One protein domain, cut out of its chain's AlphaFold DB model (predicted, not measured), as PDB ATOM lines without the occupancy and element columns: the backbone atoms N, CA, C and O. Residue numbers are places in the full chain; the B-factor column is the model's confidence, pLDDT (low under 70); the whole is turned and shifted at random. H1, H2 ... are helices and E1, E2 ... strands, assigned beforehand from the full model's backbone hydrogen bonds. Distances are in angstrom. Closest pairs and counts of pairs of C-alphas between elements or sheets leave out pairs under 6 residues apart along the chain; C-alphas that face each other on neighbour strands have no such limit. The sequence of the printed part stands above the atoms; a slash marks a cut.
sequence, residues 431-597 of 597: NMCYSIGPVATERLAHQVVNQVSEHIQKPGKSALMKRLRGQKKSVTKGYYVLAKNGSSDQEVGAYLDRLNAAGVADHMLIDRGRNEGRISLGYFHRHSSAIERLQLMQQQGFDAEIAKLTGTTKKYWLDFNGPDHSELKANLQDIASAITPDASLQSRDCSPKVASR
ATOM      1  N   ASN A 431     216.452 150.818 215.453       72.50
ATOM      2  CA  ASN A 431     215.801 151.977 214.838       72.50
ATOM      3  C   ASN A 431     214.915 151.527 213.658       72.50
ATOM      4  O   ASN A 431     215.421 151.049 212.637       72.50
ATOM      5  N   MET A 432     213.596 151.653 213.804       79.38
ATOM      6  CA  MET A 432     212.602 151.295 212.792       79.38
ATOM      7  C   MET A 432     212.121 152.516 212.012       79.38
ATOM      8  O   MET A 432     211.995 153.619 212.534       79.38
ATOM      9  N   CYS A 433     211.795 152.290 210.746       83.88
ATOM     10  CA  CYS A 433     211.242 153.281 209.842       83.88
ATOM     11  C   CYS A 433     209.727 153.063 209.737       83.88
ATOM     12  O   CYS A 433     209.257 152.048 209.212       83.88
ATOM     13  N   TYR A 434     208.967 154.028 210.243       85.44
ATOM     14  CA  TYR A 434     207.509 154.055 210.226       85.44
ATOM     15  C   TYR A 434     207.004 154.913 209.060       85.44
ATOM     16  O   TYR A 434     207.666 155.858 208.634       85.44
ATOM     17  N   SER A 435     205.827 154.579 208.532       86.88
ATOM     18  CA  SER A 435     205.132 155.345 207.496       86.88
ATOM     19  C   SER A 435     203.629 155.339 207.773       86.88
ATOM     20  O   SER A 435     203.045 154.263 207.917       86.88
ATOM     21  N   ILE A 436     203.013 156.520 207.856       86.12
ATOM     22  CA  ILE A 436     201.574 156.711 208.108       86.12
ATOM     23  C   ILE A 436     200.921 157.321 206.866       86.12
ATOM     24  O   ILE A 436     201.337 158.381 206.396       86.12
ATOM     25  N   GLY A 437     199.883 156.668 206.341       85.06
ATOM     26  CA  GLY A 437     199.079 157.170 205.222       85.06
ATOM     27  C   GLY A 437     198.164 156.094 204.621       85.06
ATOM     28  O   GLY A 437     198.167 154.957 205.102       85.06
ATOM     29  N   PRO A 438     197.396 156.403 203.557       85.75
ATOM     30  CA  PRO A 438     197.384 157.652 202.786       85.75
ATOM     31  C   PRO A 438     196.538 158.778 203.406       85.75
ATOM     32  O   PRO A 438     195.312 158.709 203.425       85.75
ATOM     33  N   VAL A 439     197.175 159.891 203.768       83.69
ATOM     34  CA  VAL A 439     196.489 161.125 204.174       83.69
ATOM     35  C   VAL A 439     195.921 161.854 202.945       83.69
ATOM     36  O   VAL A 439     196.502 161.823 201.853       83.69
ATOM     37  N   ALA A 440     194.748 162.475 203.098       80.25
ATOM     38  CA  ALA A 440     193.953 162.982 201.981       80.25
ATOM     39  C   ALA A 440     194.407 164.329 201.392       80.25
ATOM     40  O   ALA A 440     194.198 164.536 200.199       80.25
ATOM     41  N   THR A 441     195.004 165.216 202.191       81.38
ATOM     42  CA  THR A 441     195.458 166.554 201.777       81.38
ATOM     43  C   THR A 441     196.776 166.919 202.460       81.38
ATOM     44  O   THR A 441     197.117 166.362 203.505       81.38
ATOM     45  N   GLU A 442     197.501 167.880 201.886       80.88
ATOM     46  CA  GLU A 442     198.781 168.370 202.416       80.88
ATOM     47  C   GLU A 442     198.605 169.006 203.804       80.88
ATOM     48  O   GLU A 442     199.283 168.620 204.753       80.88
ATOM     49  N   ARG A 443     197.597 169.879 203.966       80.94
ATOM     50  CA  ARG A 443     197.233 170.503 205.252       80.94
ATOM     51  C   ARG A 443     196.952 169.473 206.348       80.94
ATOM     52  O   ARG A 443     197.485 169.609 207.446       80.94
ATOM     53  N   LEU A 444     196.168 168.433 206.049       80.94
ATOM     54  CA  LEU A 444     195.890 167.372 207.018       80.94
ATOM     55  C   LEU A 444     197.176 166.613 207.371       80.94
ATOM     56  O   LEU A 444     197.420 166.347 208.541       80.94
ATOM     57  N   ALA A 445     198.049 166.336 206.399       78.44
ATOM     58  CA  ALA A 445     199.326 165.680 206.672       78.44
ATOM     59  C   ALA A 445     200.274 166.541 207.535       78.44
ATOM     60  O   ALA A 445     200.981 165.992 208.375       78.44
ATOM     61  N   HIS A 446     200.241 167.872 207.412       78.81
ATOM     62  CA  HIS A 446     200.946 168.773 208.335       78.81
ATOM     63  C   HIS A 446     200.349 168.767 209.755       78.81
ATOM     64  O   HIS A 446     201.101 168.799 210.725       78.81
ATOM     65  N   GLN A 447     199.026 168.644 209.912       76.81
ATOM     66  CA  GLN A 447     198.419 168.455 211.241       76.81
ATOM     67  C   GLN A 447     198.882 167.137 211.888       76.81
ATOM     68  O   GLN A 447     199.214 167.117 213.071       76.81
ATOM     69  N   VAL A 448     199.004 166.065 211.097       73.69
ATOM     70  CA  VAL A 448     199.552 164.771 211.542       73.69
ATOM     71  C   VAL A 448     201.022 164.884 211.941       73.69
ATOM     72  O   VAL A 448     201.407 164.355 212.981       73.69
ATOM     73  N   VAL A 449     201.840 165.608 211.168       75.62
ATOM     74  CA  VAL A 449     203.234 165.917 211.541       75.62
ATOM     75  C   VAL A 449     203.296 166.571 212.921       75.62
ATOM     76  O   VAL A 449     204.147 166.187 213.723       75.62
ATOM     77  N   ASN A 450     202.397 167.507 213.226       74.81
ATOM     78  CA  ASN A 450     202.385 168.205 214.512       74.81
ATOM     79  C   ASN A 450     201.954 167.275 215.662       74.81
ATOM     80  O   ASN A 450     202.709 167.125 216.619       74.81
ATOM     81  N   GLN A 451     200.838 166.553 215.528       74.69
ATOM     82  CA  GLN A 451     200.357 165.615 216.559       74.69
ATOM     83  C   GLN A 451     201.368 164.493 216.867       74.69
ATOM     84  O   GLN A 451     201.590 164.147 218.028       74.69
ATOM     85  N   VAL A 452     202.032 163.953 215.838       73.88
ATOM     86  CA  VAL A 452     203.118 162.964 215.991       73.88
ATOM     87  C   VAL A 452     204.373 163.598 216.609       73.88
ATOM     88  O   VAL A 452     205.130 162.916 217.296       73.88
ATOM     89  N   SER A 453     204.604 164.902 216.419       69.06
ATOM     90  CA  SER A 453     205.714 165.615 217.069       69.06
ATOM     91  C   SER A 453     205.492 165.773 218.572       69.06
ATOM     92  O   SER A 453     206.402 165.476 219.343       69.06
ATOM     93  N   GLU A 454     204.290 166.183 218.980       66.88
ATOM     94  CA  GLU A 454     203.900 166.366 220.386       66.88
ATOM     95  C   GLU A 454     204.048 165.063 221.187       66.88
ATOM     96  O   GLU A 454     204.635 165.055 222.267       66.88
ATOM     97  N   HIS A 455     203.608 163.932 220.624       63.66
ATOM     98  CA  HIS A 455     203.657 162.629 221.297       63.66
ATOM     99  C   HIS A 455     205.067 162.028 221.434       63.66
ATOM    100  O   HIS A 455     205.247 161.086 222.208       63.66
ATOM    101  N   ILE A 456     206.062 162.538 220.698       61.72
ATOM    102  CA  ILE A 456     207.432 161.991 220.695       61.72
ATOM    103  C   ILE A 456     208.446 162.956 221.345       61.72
ATOM    104  O   ILE A 456     209.534 162.533 221.735       61.72
ATOM    105  N   GLN A 457     208.091 164.226 221.579       53.78
ATOM    106  CA  GLN A 457     208.917 165.163 222.353       53.78
ATOM    107  C   GLN A 457     208.864 164.898 223.871       53.78
ATOM    108  O   GLN A 457     208.325 165.679 224.652       53.78
ATOM    109  N   LYS A 458     209.528 163.824 224.312       47.75
ATOM    110  CA  LYS A 458     210.092 163.735 225.671       47.75
ATOM    111  C   LYS A 458     211.578 164.126 225.634       47.75
ATOM    112  O   LYS A 458     212.255 163.832 224.645       47.75
ATOM    113  N   PRO A 459     212.113 164.799 226.668       39.91
ATOM    114  CA  PRO A 459     213.488 165.283 226.648       39.91
ATOM    115  C   PRO A 459     214.486 164.116 226.651       39.91
ATOM    116  O   PRO A 459     214.538 163.337 227.598       39.91
ATOM    117  N   GLY A 460     215.311 164.037 225.602       44.00
ATOM    118  CA  GLY A 460     216.499 163.181 225.578       44.00
ATOM    119  C   GLY A 460     216.357 161.796 224.935       44.00
ATOM    120  O   GLY A 460     216.730 160.813 225.569       44.00
ATOM    121  N   LYS A 461     215.934 161.712 223.659       45.56
ATOM    122  CA  LYS A 461     216.526 160.786 222.660       45.56
ATOM    123  C   LYS A 461     216.076 161.090 221.219       45.56
ATOM    124  O   LYS A 461     214.927 161.437 221.000       45.56
ATOM    125  N   SER A 462     217.013 160.914 220.280       46.09
ATOM    126  CA  SER A 462     216.875 160.807 218.811       46.09
ATOM    127  C   SER A 462     215.949 161.788 218.069       46.09
ATOM    128  O   SER A 462     214.725 161.693 218.118       46.09
ATOM    129  N   ALA A 463     216.543 162.660 217.248       46.69
ATOM    130  CA  ALA A 463     215.801 163.466 216.281       46.69
ATOM    131  C   ALA A 463     215.193 162.583 215.174       46.69
ATOM    132  O   ALA A 463     215.911 161.870 214.477       46.69
ATOM    133  N   LEU A 464     213.871 162.654 214.993       55.97
ATOM    134  CA  LEU A 464     213.174 161.961 213.906       55.97
ATOM    135  C   LEU A 464     213.405 162.707 212.579       55.97
ATOM    136  O   LEU A 464     212.991 163.866 212.453       55.97
ATOM    137  N   MET A 465     213.952 162.049 211.555       54.88
ATOM    138  CA  MET A 465     213.914 162.563 210.180       54.88
ATOM    139  C   MET A 465     212.495 162.429 209.612       54.88
ATOM    140  O   MET A 465     212.131 161.418 209.011       54.88
ATOM    141  N   LYS A 466     211.684 163.471 209.806       67.94
ATOM    142  CA  LYS A 466     210.307 163.561 209.301       67.94
ATOM    143  C   LYS A 466     210.322 163.885 207.807       67.94
ATOM    144  O   LYS A 466     210.764 164.964 207.416       67.94
ATOM    145  N   ARG A 467     209.800 162.988 206.967       74.75
ATOM    146  CA  ARG A 467     209.625 163.233 205.527       74.75
ATOM    147  C   ARG A 467     208.167 163.093 205.117       74.75
ATOM    148  O   ARG A 467     207.586 162.016 205.204       74.75
ATOM    149  N   LEU A 468     207.614 164.169 204.566       79.38
ATOM    150  CA  LEU A 468     206.342 164.133 203.855       79.38
ATOM    151  C   LEU A 468     206.574 163.641 202.413       79.38
ATOM    152  O   LEU A 468     207.352 164.229 201.660       79.38
ATOM    153  N   ARG A 469     205.911 162.550 202.014       84.38
ATOM    154  CA  ARG A 469     205.897 162.024 200.640       84.38
ATOM    155  C   ARG A 469     204.506 162.145 200.029       84.38
ATOM    156  O   ARG A 469     203.624 161.341 200.323       84.38
ATOM    157  N   GLY A 470     204.332 163.079 199.098       80.94
ATOM    158  CA  GLY A 470     203.206 163.047 198.165       80.94
ATOM    159  C   GLY A 470     203.407 161.964 197.097       80.94
ATOM    160  O   GLY A 470     204.442 161.932 196.433       80.94
ATOM    161  N   GLN A 471     202.419 161.090 196.892       79.56
ATOM    162  CA  GLN A 471     202.355 160.171 195.750       79.56
ATOM    163  C   GLN A 471     201.056 160.379 194.965       79.56
ATOM    164  O   GLN A 471     199.971 160.524 195.532       79.56
ATOM    165  N   LYS A 472     201.163 160.366 193.634       77.75
ATOM    166  CA  LYS A 472     200.025 160.405 192.707       77.75
ATOM    167  C   LYS A 472     199.320 159.039 192.715       77.75
ATOM    168  O   LYS A 472     199.817 158.098 192.103       77.75
ATOM    169  N   LYS A 473     198.179 158.916 193.406       77.56
ATOM    170  CA  LYS A 473     197.355 157.692 193.441       77.56
ATOM    171  C   LYS A 473     196.169 157.831 192.481       77.56
ATOM    172  O   LYS A 473     195.490 158.858 192.470       77.56
ATOM    173  N   SER A 474     195.924 156.791 191.685       71.88
ATOM    174  CA  SER A 474     194.730 156.686 190.837       71.88
ATOM    175  C   SER A 474     193.494 156.447 191.707       71.88
ATOM    176  O   SER A 474     193.516 155.586 192.588       71.88
ATOM    177  N   VAL A 475     192.433 157.220 191.481       78.88
ATOM    178  CA  VAL A 475     191.156 157.165 192.204       78.88
ATOM    179  C   VAL A 475     190.013 157.269 191.197       78.88
ATOM    180  O   VAL A 475     190.037 158.104 190.292       78.88
ATOM    181  N   THR A 476     188.992 156.427 191.346       82.75
ATOM    182  CA  THR A 476     187.762 156.513 190.550       82.75
ATOM    183  C   THR A 476     187.018 157.803 190.901       82.75
ATOM    184  O   THR A 476     186.545 157.948 192.024       82.75
ATOM    185  N   LYS A 477     186.925 158.744 189.953       83.94
ATOM    186  CA  LYS A 477     186.110 159.967 190.070       83.94
ATOM    187  C   LYS A 477     184.620 159.691 189.833       83.94
ATOM    188  O   LYS A 477     183.780 160.384 190.396       83.94
ATOM    189  N   GLY A 478     184.309 158.683 189.019       88.81
ATOM    190  CA  GLY A 478     182.945 158.272 188.701       88.81
ATOM    191  C   GLY A 478     182.903 157.183 187.632       88.81
ATOM    192  O   GLY A 478     183.911 156.536 187.332       88.81
ATOM    193  N   TYR A 479     181.725 156.994 187.053       92.38
ATOM    194  CA  TYR A 479     181.399 155.920 186.124       92.38
ATOM    195  C   TYR A 479     180.599 156.492 184.954       92.38
ATOM    196  O   TYR A 479     179.562 157.115 185.167       92.38
ATOM    197  N   TYR A 480     181.051 156.267 183.724       91.88
ATOM    198  CA  TYR A 480     180.218 156.482 182.543       91.88
ATOM    199  C   TYR A 480     179.489 155.190 182.195       91.88
ATOM    200  O   TYR A 480     180.100 154.122 182.239       91.88
ATOM    201  N   VAL A 481     178.228 155.291 181.781       94.25
ATOM    202  CA  VAL A 481     177.618 154.273 180.917       94.25
ATOM    203  C   VAL A 481     177.921 154.693 179.481       94.25
ATOM    204  O   VAL A 481     177.639 155.830 179.102       94.25
ATOM    205  N   LEU A 482     178.553 153.817 178.704       92.69
ATOM    206  CA  LEU A 482     178.949 154.070 177.318       92.69
ATOM    207  C   LEU A 482     178.258 153.083 176.383       92.69
ATOM    208  O   LEU A 482     178.214 151.888 176.676       92.69
ATOM    209  N   ALA A 483     177.805 153.570 175.234       90.94
ATOM    210  CA  ALA A 483     177.392 152.738 174.117       90.94
ATOM    211  C   ALA A 483     178.557 151.875 173.608       90.94
ATOM    212  O   ALA A 483     179.725 152.283 173.632       90.94
ATOM    213  N   LYS A 484     178.234 150.698 173.077       86.31
ATOM    214  CA  LYS A 484     179.105 149.925 172.185       86.31
ATOM    215  C   LYS A 484     178.794 150.285 170.732       86.31
ATOM    216  O   LYS A 484     178.351 149.448 169.953       86.31
ATOM    217  N   ASN A 485     178.971 151.562 170.394       79.62
ATOM    218  CA  ASN A 485     178.978 151.993 169.000       79.62
ATOM    219  C   ASN A 485     180.231 151.463 168.281       79.62
ATOM    220  O   ASN A 485     181.263 151.238 168.915       79.62
ATOM    221  N   GLY A 486     180.119 151.271 166.966       66.69
ATOM    222  CA  GLY A 486     181.266 151.005 166.099       66.69
ATOM    223  C   GLY A 486     182.157 152.241 165.926       66.69
ATOM    224  O   GLY A 486     181.839 153.325 166.427       66.69
ATOM    225  N   SER A 487     183.287 152.056 165.245       65.62
ATOM    226  CA  SER A 487     184.343 153.071 165.102       65.62
ATOM    227  C   SER A 487     184.199 153.955 163.856       65.62
ATOM    228  O   SER A 487     185.063 154.794 163.623       65.62
ATOM    229  N   SER A 488     183.163 153.755 163.034       77.69
ATOM    230  CA  SER A 488     182.865 154.593 161.865       77.69
ATOM    231  C   SER A 488     181.791 155.635 162.182       77.69
ATOM    232  O   SER A 488     180.766 155.302 162.778       77.69
ATOM    233  N   ASP A 489     181.958 156.875 161.713       76.81
ATOM    234  CA  ASP A 489     181.001 157.975 161.925       76.81
ATOM    235  C   ASP A 489     179.565 157.621 161.492       76.81
ATOM    236  O   ASP A 489     178.592 158.050 162.112       76.81
ATOM    237  N   GLN A 490     179.420 156.778 160.463       79.94
ATOM    238  CA  GLN A 490     178.120 156.276 159.998       79.94
ATOM    239  C   GLN A 490     177.454 155.335 161.017       79.94
ATOM    240  O   GLN A 490     176.235 155.368 161.190       79.94
ATOM    241  N   GLU A 491     178.242 154.520 161.725       81.50
ATOM    242  CA  GLU A 491     177.766 153.632 162.792       81.50
ATOM    243  C   GLU A 491     177.418 154.427 164.055       81.50
ATOM    244  O   GLU A 491     176.449 154.098 164.742       81.50
ATOM    245  N   VAL A 492     178.175 155.495 164.347       84.19
ATOM    246  CA  VAL A 492     177.870 156.443 165.428       84.19
ATOM    247  C   VAL A 492     176.542 157.150 165.142       84.19
ATOM    248  O   VAL A 492     175.648 157.109 165.986       84.19
ATOM    249  N   GLY A 493     176.363 157.714 163.940       84.62
ATOM    250  CA  GLY A 493     175.112 158.352 163.510       84.62
ATOM    251  C   GLY A 493     173.899 157.422 163.625       84.62
ATOM    252  O   GLY A 493     172.950 157.726 164.346       84.62
ATOM    253  N   ALA A 494     173.976 156.222 163.042       86.06
ATOM    254  CA  ALA A 494     172.903 155.226 163.116       86.06
ATOM    255  C   ALA A 494     172.637 154.682 164.543       86.06
ATOM    256  O   ALA A 494     171.600 154.059 164.801       86.06
ATOM    257  N   TYR A 495     173.555 154.880 165.494       88.25
ATOM    258  CA  TYR A 495     173.312 154.612 166.914       88.25
ATOM    259  C   TYR A 495     172.600 155.800 167.588       88.25
ATOM    260  O   TYR A 495     171.631 155.585 168.319       88.25
ATOM    261  N   LEU A 496     173.020 157.039 167.306       87.88
ATOM    262  CA  LEU A 496     172.385 158.271 167.800       87.88
ATOM    263  C   LEU A 496     170.920 158.383 167.347       87.88
ATOM    264  O   LEU A 496     170.049 158.685 168.163       87.88
ATOM    265  N   ASP A 497     170.616 158.070 166.087       88.50
ATOM    266  CA  ASP A 497     169.243 158.089 165.562       88.50
ATOM    267  C   ASP A 497     168.327 157.109 166.313       88.50
ATOM    268  O   ASP A 497     167.192 157.443 166.659       88.50
ATOM    269  N   ARG A 498     168.836 155.914 166.650       89.75
ATOM    270  CA  ARG A 498     168.091 154.920 167.440       89.75
ATOM    271  C   ARG A 498     167.882 155.364 168.888       89.75
ATOM    272  O   ARG A 498     166.787 155.170 169.406       89.75
ATOM    273  N   LEU A 499     168.878 155.988 169.524       90.06
ATOM    274  CA  LEU A 499     168.728 156.571 170.868       90.06
ATOM    275  C   LEU A 499     167.640 157.652 170.892       90.06
ATOM    276  O   LEU A 499     166.767 157.626 171.758       90.06
ATOM    277  N   ASN A 500     167.653 158.558 169.910       88.12
ATOM    278  CA  ASN A 500     166.642 159.607 169.771       88.12
ATOM    279  C   ASN A 500     165.241 159.023 169.527       88.12
ATOM    280  O   ASN A 500     164.290 159.427 170.196       88.12
ATOM    281  N   ALA A 501     165.110 158.026 168.646       88.38
ATOM    282  CA  ALA A 501     163.843 157.334 168.396       88.38
ATOM    283  C   ALA A 501     163.298 156.584 169.631       88.38
ATOM    284  O   ALA A 501     162.085 156.464 169.789       88.38
ATOM    285  N   ALA A 502     164.175 156.121 170.529       86.38
ATOM    286  CA  ALA A 502     163.808 155.524 171.816       86.38
ATOM    287  C   ALA A 502     163.568 156.553 172.946       86.38
ATOM    288  O   ALA A 502     163.297 156.165 174.082       86.38
ATOM    289  N   GLY A 503     163.675 157.858 172.666       87.00
ATOM    290  CA  GLY A 503     163.502 158.932 173.651       87.00
ATOM    291  C   GLY A 503     164.687 159.135 174.605       87.00
ATOM    292  O   GLY A 503     164.578 159.907 175.557       87.00
ATOM    293  N   VAL A 504     165.828 158.483 174.362       84.88
ATOM    294  CA  VAL A 504     167.049 158.584 175.180       84.88
ATOM    295  C   VAL A 504     167.841 159.826 174.757       84.88
ATOM    296  O   VAL A 504     168.897 159.732 174.137       84.88
ATOM    297  N   ALA A 505     167.302 161.011 175.047       79.62
ATOM    298  CA  ALA A 505     167.864 162.304 174.639       79.62
ATOM    299  C   ALA A 505     169.028 162.808 175.526       79.62
ATOM    300  O   ALA A 505     169.642 163.826 175.223       79.62
ATOM    301  N   ASP A 506     169.344 162.114 176.622       83.88
ATOM    302  CA  ASP A 506     170.391 162.457 177.596       83.88
ATOM    303  C   ASP A 506     171.758 161.809 177.277       83.88
ATOM    304  O   ASP A 506     172.530 161.464 178.176       83.88
ATOM    305  N   HIS A 507     172.057 161.631 175.986       88.25
ATOM    306  CA  HIS A 507     173.325 161.094 175.490       88.25
ATOM    307  C   HIS A 507     174.293 162.198 175.029       88.25
ATOM    308  O   HIS A 507     173.891 163.312 174.703       88.25
ATOM    309  N   MET A 508     175.592 161.889 174.984       88.62
ATOM    310  CA  MET A 508     176.641 162.836 174.586       88.62
ATOM    311  C   MET A 508     177.810 162.106 173.919       88.62
ATOM    312  O   MET A 508     178.354 161.166 174.497       88.62
ATOM    313  N   LEU A 509     178.234 162.538 172.728       88.38
ATOM    314  CA  LEU A 509     179.459 162.033 172.100       88.38
ATOM    315  C   LEU A 509     180.689 162.531 172.878       88.38
ATOM    316  O   LEU A 509     180.782 163.715 173.195       88.38
ATOM    317  N   ILE A 510     181.625 161.636 173.196       84.94
ATOM    318  CA  ILE A 510     182.892 161.990 173.846       84.94
ATOM    319  C   ILE A 510     183.904 162.368 172.760       84.94
ATOM    320  O   ILE A 510     184.332 161.517 171.980       84.94
ATOM    321  N   ASP A 511     184.293 163.642 172.734       80.62
ATOM    322  CA  ASP A 511     185.183 164.224 171.724       80.62
ATOM    323  C   ASP A 511     186.677 164.028 172.021       80.62
ATOM    324  O   ASP A 511     187.487 164.173 171.111       80.62
ATOM    325  N   ARG A 512     187.056 163.747 173.282       77.00
ATOM    326  CA  ARG A 512     188.463 163.695 173.723       77.00
ATOM    327  C   ARG A 512     188.773 162.629 174.775       77.00
ATOM    328  O   ARG A 512     188.047 162.440 175.755       77.00
ATOM    329  N   GLY A 513     189.956 162.030 174.661       79.50
ATOM    330  CA  GLY A 513     190.612 161.239 175.702       79.50
ATOM    331  C   GLY A 513     190.306 159.739 175.660       79.50
ATOM    332  O   GLY A 513     190.052 159.146 174.622       79.50
ATOM    333  N   ARG A 514     190.361 159.059 176.815       79.88
ATOM    334  CA  ARG A 514     190.373 157.576 176.860       79.88
ATOM    335  C   ARG A 514     189.098 156.867 176.371       79.88
ATOM    336  O   ARG A 514     189.119 155.645 176.273       79.88
ATOM    337  N   ASN A 515     188.023 157.613 176.112       81.88
ATOM    338  CA  ASN A 515     186.743 157.123 175.589       81.88
ATOM    339  C   ASN A 515     186.306 157.914 174.332       81.88
ATOM    340  O   ASN A 515     185.119 157.956 174.027       81.88
ATOM    341  N   GLU A 516     187.241 158.590 173.662       82.75
ATOM    342  CA  GLU A 516     187.022 159.377 172.440       82.75
ATOM    343  C   GLU A 516     186.334 158.553 171.337       82.75
ATOM    344  O   GLU A 516     186.573 157.350 171.211       82.75
ATOM    345  N   GLY A 517     185.416 159.179 170.595       82.81
ATOM    346  CA  GLY A 517     184.591 158.515 169.578       82.81
ATOM    347  C   GLY A 517     183.446 157.647 170.129       82.81
ATOM    348  O   GLY A 517     182.742 156.995 169.358       82.81
ATOM    349  N   ARG A 518     183.221 157.615 171.453       87.56
ATOM    350  CA  ARG A 518     182.130 156.836 172.071       87.56
ATOM    351  C   ARG A 518     180.975 157.706 172.541       87.56
ATOM    352  O   ARG A 518     181.175 158.788 173.087       87.56
ATOM    353  N   ILE A 519     179.758 157.185 172.412       90.88
ATOM    354  CA  ILE A 519     178.556 157.835 172.939       90.88
ATOM    355  C   ILE A 519     178.422 157.503 174.432       90.88
ATOM    356  O   ILE A 519     178.304 156.339 174.820       90.88
ATOM    357  N   SER A 520     178.415 158.522 175.288       92.69
ATOM    358  CA  SER A 520     177.981 158.405 176.678       92.69
ATOM    359  C   SER A 520     176.459 158.383 176.762       92.69
ATOM    360  O   SER A 520     175.789 159.215 176.162       92.69
ATOM    361  N   LEU A 521     175.932 157.456 177.559       92.38
ATOM    362  CA  LEU A 521     174.516 157.310 177.903       92.38
ATOM    363  C   LEU A 521     174.239 157.763 179.350       92.38
ATOM    364  O   LEU A 521     173.251 157.332 179.945       92.38
ATOM    365  N   GLY A 522     175.143 158.557 179.937       90.06
ATOM    366  CA  GLY A 522     175.049 159.097 181.295       90.06
ATOM    367  C   GLY A 522     176.347 158.971 182.106       90.06
ATOM    368  O   GLY A 522     177.147 158.048 181.915       90.06
ATOM    369  N   TYR A 523     176.534 159.896 183.052       92.31
ATOM    370  CA  TYR A 523     177.643 159.917 184.012       92.31
ATOM    371  C   TYR A 523     177.126 159.828 185.452       92.31
ATOM    372  O   TYR A 523     176.217 160.556 185.849       92.31
ATOM    373  N   PHE A 524     177.738 158.954 186.253       92.88
ATOM    374  CA  PHE A 524     177.271 158.592 187.587       92.88
ATOM    375  C   PHE A 524     178.415 158.596 188.603       92.88
ATOM    376  O   PHE A 524     179.442 157.942 188.429       92.88
ATOM    377  N   HIS A 525     178.208 159.280 189.727       87.50
ATOM    378  CA  HIS A 525     179.149 159.276 190.853       87.50
ATOM    379  C   HIS A 525     179.150 157.946 191.632       87.50
ATOM    380  O   HIS A 525     180.139 157.609 192.280       87.50
ATOM    381  N   ARG A 526     178.055 157.174 191.570       91.00
ATOM    382  CA  ARG A 526     177.888 155.889 192.269       91.00
ATOM    383  C   ARG A 526     177.838 154.731 191.277       91.00
ATOM    384  O   ARG A 526     177.159 154.821 190.259       91.00
ATOM    385  N   HIS A 527     178.485 153.620 191.629       93.00
ATOM    386  CA  HIS A 527     178.483 152.405 190.811       93.00
ATOM    387  C   HIS A 527     177.082 151.794 190.662       93.00
ATOM    388  O   HIS A 527     176.753 151.321 189.581       93.00
ATOM    389  N   SER A 528     176.243 151.849 191.708       93.06
ATOM    390  CA  SER A 528     174.868 151.328 191.653       93.06
ATOM    391  C   SER A 528     174.049 152.033 190.573       93.06
ATOM    392  O   SER A 528     173.515 151.372 189.697       93.06
ATOM    393  N   SER A 529     174.071 153.369 190.535       93.50
ATOM    394  CA  SER A 529     173.307 154.139 189.548       93.50
ATOM    395  C   SER A 529     173.844 154.026 188.120       93.50
ATOM    396  O   SER A 529     173.077 154.139 187.169       93.50
ATOM    397  N   ALA A 530     175.126 153.681 187.954       94.12
ATOM    398  CA  ALA A 530     175.648 153.247 186.661       94.12
ATOM    399  C   ALA A 530     175.105 151.864 186.242       94.12
ATOM    400  O   ALA A 530     174.829 151.662 185.063       94.12
ATOM    401  N   ILE A 531     174.917 150.928 187.183       95.44
ATOM    402  CA  ILE A 531     174.291 149.613 186.933       95.44
ATOM    403  C   ILE A 531     172.792 149.766 186.644       95.44
ATOM    404  O   ILE A 531     172.320 149.202 185.664       95.44
ATOM    405  N   GLU A 532     172.069 150.568 187.431       94.69
ATOM    406  CA  GLU A 532     170.647 150.898 187.235       94.69
ATOM    407  C   GLU A 532     170.414 151.428 185.803       94.69
ATOM    408  O   GLU A 532     169.562 150.922 185.069       94.69
ATOM    409  N   ARG A 533     171.237 152.389 185.351       94.38
ATOM    410  CA  ARG A 533     171.179 152.917 183.979       94.38
ATOM    411  C   ARG A 533     171.631 151.901 182.926       94.38
ATOM    412  O   ARG A 533     170.995 151.821 181.881       94.38
ATOM    413  N   LEU A 534     172.693 151.128 183.170       95.00
ATOM    414  CA  LEU A 534     173.149 150.077 182.250       95.00
ATOM    415  C   LEU A 534     172.034 149.055 181.979       95.00
ATOM    416  O   LEU A 534     171.774 148.729 180.823       95.00
ATOM    417  N   GLN A 535     171.356 148.595 183.031       94.88
ATOM    418  CA  GLN A 535     170.247 147.648 182.936       94.88
ATOM    419  C   GLN A 535     169.065 148.236 182.156       94.88
ATOM    420  O   GLN A 535     168.517 147.546 181.303       94.88
ATOM    421  N   LEU A 536     168.719 149.510 182.379       93.56
ATOM    422  CA  LEU A 536     167.675 150.198 181.612       93.56
ATOM    423  C   LEU A 536     168.003 150.257 180.108       93.56
ATOM    424  O   LEU A 536     167.154 149.928 179.284       93.56
ATOM    425  N   MET A 537     169.236 150.626 179.745       93.69
ATOM    426  CA  MET A 537     169.673 150.674 178.341       93.69
ATOM    427  C   MET A 537     169.650 149.279 177.696       93.69
ATOM    428  O   MET A 537     169.135 149.118 176.592       93.69
ATOM    429  N   GLN A 538     170.117 148.250 178.410       92.75
ATOM    430  CA  GLN A 538     170.088 146.861 177.936       92.75
ATOM    431  C   GLN A 538     168.656 146.324 177.772       92.75
ATOM    432  O   GLN A 538     168.370 145.652 176.784       92.75
ATOM    433  N   GLN A 539     167.729 146.664 178.677       92.06
ATOM    434  CA  GLN A 539     166.299 146.335 178.548       92.06
ATOM    435  C   GLN A 539     165.637 147.028 177.346       92.06
ATOM    436  O   GLN A 539     164.716 146.474 176.753       92.06
ATOM    437  N   GLN A 540     166.124 148.210 176.962       90.75
ATOM    438  CA  GLN A 540     165.699 148.937 175.761       90.75
ATOM    439  C   GLN A 540     166.416 148.473 174.474       90.75
ATOM    440  O   GLN A 540     166.192 149.046 173.411       90.75
ATOM    441  N   GLY A 541     167.257 147.430 174.539       90.69
ATOM    442  CA  GLY A 541     167.958 146.870 173.377       90.69
ATOM    443  C   GLY A 541     169.228 147.622 172.958       90.69
ATOM    444  O   GLY A 541     169.712 147.420 171.844       90.69
ATOM    445  N   PHE A 542     169.780 148.480 173.822       91.25
ATOM    446  CA  PHE A 542     171.030 149.200 173.569       91.25
ATOM    447  C   PHE A 542     172.230 148.496 174.209       91.25
ATOM    448  O   PHE A 542     172.356 148.427 175.435       91.25
ATOM    449  N   ASP A 543     173.161 148.034 173.372       89.94
ATOM    450  CA  ASP A 543     174.451 147.516 173.828       89.94
ATOM    451  C   ASP A 543     175.279 148.622 174.484       89.94
ATOM    452  O   ASP A 543     175.746 149.556 173.823       89.94
ATOM    453  N   ALA A 544     175.482 148.490 175.792       92.62
ATOM    454  CA  ALA A 544     176.204 149.439 176.626       92.62
ATOM    455  C   ALA A 544     177.099 148.731 177.660       92.62
ATOM    456  O   ALA A 544     176.993 147.524 177.891       92.62
ATOM    457  N   GLU A 545     178.001 149.485 178.288       93.69
ATOM    458  CA  GLU A 545     178.885 149.025 179.367       93.69
ATOM    459  C   GLU A 545     179.293 150.164 180.316       93.69
ATOM    460  O   GLU A 545     179.106 151.340 180.008       93.69
ATOM    461  N   ILE A 546     179.876 149.823 181.471       93.31
ATOM    462  CA  ILE A 546     180.335 150.798 182.472       93.31
ATOM    463  C   ILE A 546     181.847 151.021 182.365       93.31
ATOM    464  O   ILE A 546     182.644 150.134 182.680       93.31
ATOM    465  N   ALA A 547     182.251 152.243 182.017       90.50
ATOM    466  CA  ALA A 547     183.643 152.680 182.006       90.50
ATOM    467  C   ALA A 547     183.983 153.482 183.275       90.50
ATOM    468  O   ALA A 547     183.345 154.486 183.598       90.50
ATOM    469  N   LYS A 548     185.025 153.060 184.005       90.19
ATOM    470  CA  LYS A 548     185.487 153.735 185.231       90.19
ATOM    471  C   LYS A 548     186.315 154.973 184.880       90.19
ATOM    472  O   LYS A 548     187.434 154.847 184.378       90.19
ATOM    473  N   LEU A 549     185.811 156.164 185.202       84.00
ATOM    474  CA  LEU A 549     186.573 157.405 185.087       84.00
ATOM    475  C   LEU A 549     187.599 157.467 186.225       84.00
ATOM    476  O   LEU A 549     187.275 157.846 187.350       84.00
ATOM    477  N   THR A 550     188.845 157.087 185.947       80.88
ATOM    478  CA  THR A 550     189.951 157.223 186.904       80.88
ATOM    479  C   THR A 550     190.666 158.559 186.725       80.88
ATOM    480  O   THR A 550     191.152 158.876 185.639       80.88
ATOM    481  N   GLY A 551     190.741 159.335 187.806       76.19
ATOM    482  CA  GLY A 551     191.574 160.528 187.913       76.19
ATOM    483  C   GLY A 551     192.762 160.291 188.842       76.19
ATOM    484  O   GLY A 551     192.786 159.340 189.622       76.19
ATOM    485  N   THR A 552     193.743 161.184 188.794       75.62
ATOM    486  CA  THR A 552     194.900 161.153 189.695       75.62
ATOM    487  C   THR A 552     194.698 162.152 190.826       75.62
ATOM    488  O   THR A 552     194.362 163.304 190.564       75.62
ATOM    489  N   THR A 553     194.947 161.747 192.072       77.31
ATOM    490  CA  THR A 553     195.019 162.666 193.221       77.31
ATOM    491  C   THR A 553     196.343 162.506 193.968       77.31
ATOM    492  O   THR A 553     196.935 161.423 193.970       77.31
ATOM    493  N   LYS A 554     196.836 163.582 194.593       79.94
ATOM    494  CA  LYS A 554     197.981 163.508 195.509       79.94
ATOM    495  C   LYS A 554     197.480 162.934 196.839       79.94
ATOM    496  O   LYS A 554     196.624 163.529 197.485       79.94
ATOM    497  N   LYS A 555     198.006 161.781 197.251       83.75
ATOM    498  CA  LYS A 555     197.880 161.261 198.622       83.75
ATOM    499  C   LYS A 555     199.225 161.382 199.320       83.75
ATOM    500  O   LYS A 555     200.262 161.294 198.665       83.75
ATOM    501  N   TYR A 556     199.207 161.586 200.629       83.62
ATOM    502  CA  TYR A 556     200.398 161.929 201.400       83.62
ATOM    503  C   TYR A 556     200.729 160.828 202.408       83.62
ATOM    504  O   TYR A 556     199.835 160.251 203.024       83.62
ATOM    505  N   TRP A 557     202.016 160.540 202.569       84.81
ATOM    506  CA  TRP A 557     202.552 159.665 203.607       84.81
ATOM    507  C   TRP A 557     203.542 160.448 204.458       84.81
ATOM    508  O   TRP A 557     204.380 161.166 203.915       84.81
ATOM    509  N   LEU A 558     203.456 160.290 205.774       85.38
ATOM    510  CA  LEU A 558     204.461 160.770 206.713       85.38
ATOM    511  C   LEU A 558     205.396 159.610 207.062       85.38
ATOM    512  O   LEU A 558     204.958 158.655 207.699       85.38
ATOM    513  N   ASP A 559     206.664 159.701 206.662       84.38
ATOM    514  CA  ASP A 559     207.717 158.778 207.094       84.38
ATOM    515  C   ASP A 559     208.555 159.384 208.226       84.38
ATOM    516  O   ASP A 559     208.819 160.590 208.229       84.38
ATOM    517  N   PHE A 560     209.019 158.541 209.147       82.12
ATOM    518  CA  PHE A 560     209.983 158.898 210.193       82.12
ATOM    519  C   PHE A 560     210.710 157.654 210.726       82.12
ATOM    520  O   PHE A 560     210.187 156.540 210.664       82.12
ATOM    521  N   ASN A 561     211.920 157.838 211.252       78.62
ATOM    522  CA  ASN A 561     212.693 156.822 211.970       78.62
ATOM    523  C   ASN A 561     212.496 156.971 213.492       78.62
ATOM    524  O   ASN A 561     212.391 158.090 213.985       78.62
ATOM    525  N   GLY A 562     212.411 155.867 214.240       75.69
ATOM    526  CA  GLY A 562     212.222 155.864 215.697       75.69
ATOM    527  C   GLY A 562     212.492 154.495 216.351       75.69
ATOM    528  O   GLY A 562     212.579 153.485 215.653       75.69
ATOM    529  N   PRO A 563     212.643 154.429 217.687       74.12
ATOM    530  CA  PRO A 563     212.996 153.193 218.393       74.12
ATOM    531  C   PRO A 563     211.867 152.146 218.378       74.12
ATOM    532  O   PRO A 563     210.694 152.496 218.511       74.12
ATOM    533  N   ASP A 564     212.225 150.858 218.287       75.62
ATOM    534  CA  ASP A 564     211.285 149.723 218.355       75.62
ATOM    535  C   ASP A 564     210.672 149.560 219.761       75.62
ATOM    536  O   ASP A 564     211.144 148.785 220.600       75.62
ATOM    537  N   HIS A 565     209.621 150.333 220.043       78.38
ATOM    538  CA  HIS A 565     208.874 150.303 221.302       78.38
ATOM    539  C   HIS A 565     207.376 150.084 221.047       78.38
ATOM    540  O   HIS A 565     206.761 150.732 220.196       78.38
ATOM    541  N   SER A 566     206.770 149.169 221.809       75.38
ATOM    542  CA  SER A 566     205.365 148.762 221.662       75.38
ATOM    543  C   SER A 566     204.381 149.904 221.916       75.38
ATOM    544  O   SER A 566     203.439 150.064 221.143       75.38
ATOM    545  N   GLU A 567     204.627 150.728 222.939       76.00
ATOM    546  CA  GLU A 567     203.818 151.915 223.257       76.00
ATOM    547  C   GLU A 567     203.809 152.922 222.100       76.00
ATOM    548  O   GLU A 567     202.752 153.394 221.687       76.00
ATOM    549  N   LEU A 568     204.983 153.196 221.516       74.69
ATOM    550  CA  LEU A 568     205.103 154.076 220.355       74.69
ATOM    551  C   LEU A 568     204.307 153.510 219.172       74.69
ATOM    552  O   LEU A 568     203.544 154.235 218.540       74.69
ATOM    553  N   LYS A 569     204.422 152.205 218.899       77.88
ATOM    554  CA  LYS A 569     203.680 151.553 217.810       77.88
ATOM    555  C   LYS A 569     202.158 151.584 218.014       77.88
ATOM    556  O   LYS A 569     201.446 151.741 217.026       77.88
ATOM    557  N   ALA A 570     201.673 151.457 219.251       79.75
ATOM    558  CA  ALA A 570     200.252 151.578 219.578       79.75
ATOM    559  C   ALA A 570     199.747 153.009 219.329       79.75
ATOM    560  O   ALA A 570     198.893 153.208 218.468       79.75
ATOM    561  N   ASN A 571     200.375 154.011 219.955       79.50
ATOM    562  CA  ASN A 571     199.989 155.421 219.813       79.50
ATOM    563  C   ASN A 571     199.984 155.879 218.340       79.50
ATOM    564  O   ASN A 571     199.102 156.616 217.907       79.50
ATOM    565  N   LEU A 572     200.955 155.425 217.541       79.44
ATOM    566  CA  LEU A 572     201.032 155.733 216.109       79.44
ATOM    567  C   LEU A 572     199.952 155.031 215.270       79.44
ATOM    568  O   LEU A 572     199.583 155.548 214.214       79.44
ATOM    569  N   GLN A 573     199.451 153.873 215.706       82.94
ATOM    570  CA  GLN A 573     198.331 153.184 215.064       82.94
ATOM    571  C   GLN A 573     196.997 153.859 215.415       82.94
ATOM    572  O   GLN A 573     196.170 154.041 214.523       82.94
ATOM    573  N   ASP A 574     196.820 154.305 216.660       81.69
ATOM    574  CA  ASP A 574     195.646 155.080 217.075       81.69
ATOM    575  C   ASP A 574     195.581 156.420 216.326       81.69
ATOM    576  O   ASP A 574     194.550 156.765 215.747       81.69
ATOM    577  N   ILE A 575     196.719 157.125 216.224       77.81
ATOM    578  CA  ILE A 575     196.860 158.321 215.381       77.81
ATOM    579  C   ILE A 575     196.520 157.992 213.920       77.81
ATOM    580  O   ILE A 575     195.708 158.697 213.325       77.81
ATOM    581  N   ALA A 576     197.074 156.918 213.336       78.12
ATOM    582  CA  ALA A 576     196.771 156.523 211.957       78.12
ATOM    583  C   ALA A 576     195.258 156.336 211.724       78.12
ATOM    584  O   ALA A 576     194.708 156.907 210.780       78.12
ATOM    585  N   SER A 577     194.582 155.600 212.609       77.56
ATOM    586  CA  SER A 577     193.145 155.322 212.515       77.56
ATOM    587  C   SER A 577     192.257 156.548 212.776       77.56
ATOM    588  O   SER A 577     191.164 156.623 212.216       77.56
ATOM    589  N   ALA A 578     192.717 157.533 213.554       75.94
ATOM    590  CA  ALA A 578     191.990 158.781 213.800       75.94
ATOM    591  C   ALA A 578     191.983 159.754 212.599       75.94
ATOM    592  O   ALA A 578     191.110 160.614 212.510       75.94
ATOM    593  N   ILE A 579     192.943 159.637 211.672       70.69
ATOM    594  CA  ILE A 579     193.122 160.586 210.556       70.69
ATOM    595  C   ILE A 579     192.164 160.300 209.396       70.69
ATOM    596  O   ILE A 579     191.547 161.213 208.850       70.69
ATOM    597  N   THR A 580     192.076 159.034 208.988       68.62
ATOM    598  CA  THR A 580     191.179 158.543 207.932       68.62
ATOM    599  C   THR A 580     190.994 157.032 208.095       68.62
ATOM    600  O   THR A 580     191.998 156.361 208.333       68.62
ATOM    601  N   PRO A 581     189.799 156.460 207.844       71.75
ATOM    602  CA  PRO A 581     189.581 155.008 207.914       71.75
ATOM    603  C   PRO A 581     190.497 154.176 206.999       71.75
ATOM    604  O   PRO A 581     190.789 153.025 207.305       71.75
ATOM    605  N   ASP A 582     190.972 154.764 205.894       70.75
ATOM    606  CA  ASP A 582     191.885 154.125 204.936       70.75
ATOM    607  C   ASP A 582     193.369 154.155 205.364       70.75
ATOM    608  O   ASP A 582     194.212 153.562 204.683       70.75
ATOM    609  N   ALA A 583     193.733 154.904 206.415       78.88
ATOM    610  CA  ALA A 583     195.130 155.073 206.809       78.88
ATOM    611  C   ALA A 583     195.647 153.884 207.626       78.88
ATOM    612  O   ALA A 583     194.966 153.324 208.480       78.88
ATOM    613  N   SER A 584     196.902 153.518 207.369       81.56
ATOM    614  CA  SER A 584     197.581 152.396 208.017       81.56
ATOM    615  C   SER A 584     198.986 152.791 208.457       81.56
ATOM    616  O   SER A 584     199.651 153.592 207.791       81.56
ATOM    617  N   LEU A 585     199.442 152.214 209.570       84.88
ATOM    618  CA  LEU A 585     200.825 152.300 210.022       84.88
ATOM    619  C   LEU A 585     201.640 151.162 209.393       84.88
ATOM    620  O   LEU A 585     201.376 149.985 209.631       84.88
ATOM    621  N   GLN A 586     202.677 151.500 208.628       85.38
ATOM    622  CA  GLN A 586     203.657 150.532 208.130       85.38
ATOM    623  C   GLN A 586     204.984 150.694 208.875       85.38
ATOM    624  O   GLN A 586     205.619 151.738 208.768       85.38
ATOM    625  N   SER A 587     205.434 149.653 209.578       84.44
ATOM    626  CA  SER A 587     206.749 149.594 210.239       84.44
ATOM    627  C   SER A 587     207.701 148.666 209.479       84.44
ATOM    628  O   SER A 587     207.343 147.511 209.242       84.44
ATOM    629  N   ARG A 588     208.909 149.129 209.144       82.94
ATOM    630  CA  ARG A 588     209.985 148.332 208.518       82.94
ATOM    631  C   ARG A 588     211.337 148.636 209.168       82.94
ATOM    632  O   ARG A 588     211.499 149.716 209.727       82.94
ATOM    633  N   ASP A 589     212.317 147.745 209.056       80.38
ATOM    634  CA  ASP A 589     213.694 148.068 209.454       80.38
ATOM    635  C   ASP A 589     214.243 149.223 208.588       80.38
ATOM    636  O   ASP A 589     214.013 149.267 207.373       80.38
ATOM    637  N   CYS A 590     214.946 150.187 209.193       72.31
ATOM    638  CA  CYS A 590     215.540 151.287 208.431       72.31
ATOM    639  C   CYS A 590     216.715 150.806 207.562       72.31
ATOM    640  O   CYS A 590     217.591 150.071 208.009       72.31
ATOM    641  N   SER A 591     216.781 151.293 206.319       64.75
ATOM    642  CA  SER A 591     217.968 151.115 205.470       64.75
ATOM    643  C   SER A 591     219.181 151.806 206.116       64.75
ATOM    644  O   SER A 591     219.016 152.916 206.627       64.75
ATOM    645  N   PRO A 592     220.406 151.243 206.060       57.31
ATOM    646  CA  PRO A 592     221.569 151.813 206.749       57.31
ATOM    647  C   PRO A 592     221.891 153.268 206.357       57.31
ATOM    648  O   PRO A 592     222.357 154.024 207.199       57.31
ATOM    649  N   LYS A 593     221.543 153.713 205.137       56.47
ATOM    650  CA  LYS A 593     221.681 155.125 204.704       56.47
ATOM    651  C   LYS A 593     220.697 156.109 205.372       56.47
ATOM    652  O   LYS A 593     220.831 157.314 205.182       56.47
ATOM    653  N   VAL A 594     219.693 155.600 206.090       55.44
ATOM    654  CA  VAL A 594     218.649 156.349 206.824       55.44
ATOM    655  C   VAL A 594     218.784 156.146 208.344       55.44
ATOM    656  O   VAL A 594     218.189 156.877 209.124       55.44
ATOM    657  N   ALA A 595     219.589 155.172 208.777       50.72
ATOM    658  CA  ALA A 595     219.969 154.990 210.177       50.72
ATOM    659  C   ALA A 595     221.199 155.834 210.584       50.72
ATOM    660  O   ALA A 595     221.481 155.956 211.771       50.72
ATOM    661  N   SER A 596     221.930 156.397 209.613       45.00
ATOM    662  CA  SER A 596     223.154 157.194 209.805       45.00
ATOM    663  C   SER A 596     222.960 158.700 209.533       45.00
ATOM    664  O   SER A 596     223.898 159.369 209.090       45.00
ATOM    665  N   ARG A 597     221.730 159.200 209.681       42.69
ATOM    666  CA  ARG A 597     221.292 160.591 209.480       42.69
ATOM    667  C   ARG A 597     220.126 160.905 210.415       42.69
ATOM    668  O   ARG A 597     220.009 162.096 210.756       42.69
TER     669      ARG A 597
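Overview. This is residues 431 to 597 of the 597 residues of the protein "Efflux RND transporter periplasmic adaptor subunit" of Pseudomonadales bacterium (UniProt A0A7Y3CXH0). This is a dumbbell: two lobes at the ends of a long, twisted two-stranded ribbon made by E2 and E4. In one lobe H1 and H4 pack over E4, E1 and E5, with short H5 near the strand ends; in the other H3 packs over E3 and E2, with H2 at the far end. The printed part has 167 residues, with five named helices and five named strands in the order E1 H1 E2 H2 E3 H3 E4 H4 E5 H5, class mixed; the sheet, E3 E2 E4 E1 E5, is antiparallel throughout. It is extended, a rod of 78 by 28 by 24 A, with a radius of gyration of the C-alphas of 24.9 A.

Arrangement. Start at E1, residues 431 to 439, an inner strand antiparallel to E4, residues 544 to 563, at 147 degrees; look for N 434 and O 560, 2.8 A apart. On the other side of E1 is the edge strand E5, residues 584 to 589, antiparallel at 155 degrees, with N 435 and O 586 at 2.9 A. Next comes H1, residues 442 to 456, on the sheet at a height of 9.7 A. With its residues 448 to 452 alone it touches H4, residues 566 to 579, opposite ways at a shallow tilt of 26 degrees; the closest C-alphas are those of Val 452 and Leu 572, 7.5 A. H4 is over E1 and E5 at a height of 8.9 A. E2, residues 467 to 483, is antiparallel to E4 at 169 degrees, with N 473 and O 553 at 2.9 A. H2, residues 489 to 501, only grazes the sheet. The edge strand E3, residues 519 to 524, is antiparallel to E2 at 125 degrees, with N 481 and O 522 at 3.0 A. H3, residues 527 to 539, is on the same face as H1 and H4, which gives two layers, helices on one face of a sheet; its height is 8.4 A, and it is apart from both. H5, residues 592 to 595, only grazes the sheet. E1, H1, E2 and E3, H3, E4 and E4, H4, E5 are split strand-helix-strand units, two strands running the same way with another between them, with right-handed crossovers. Every O i to N i+4 pair is within hydrogen-bond range in H3 and H4, against 10 of 11 in H1 and 8 of 9 in H2; H5 is too short for one.

Along the chain. Find C-alpha 431 at (215.801, 151.977, 214.838), where E1 begins its 23.9 A. H1 spans 21.2 A. E2 runs 46.2 A, from C-alpha 467 at (209.625, 163.233, 205.527) to C-alpha 483 at (177.392, 152.738, 174.117). E4 runs back 55.8 A and bends by 53 degrees at residue 560. H4 spans 20.3 A.

Size, cuts and confidence. The C-alphas farthest apart are those of Gly 460 and Ala 501, 78.0 A. The printed part has no cut, and the link from H2 to E3, residues 502 to 518, is long. The model's pLDDT is under 70 at residues 453 to 466, 486 to 487, 580 and 591 to 597.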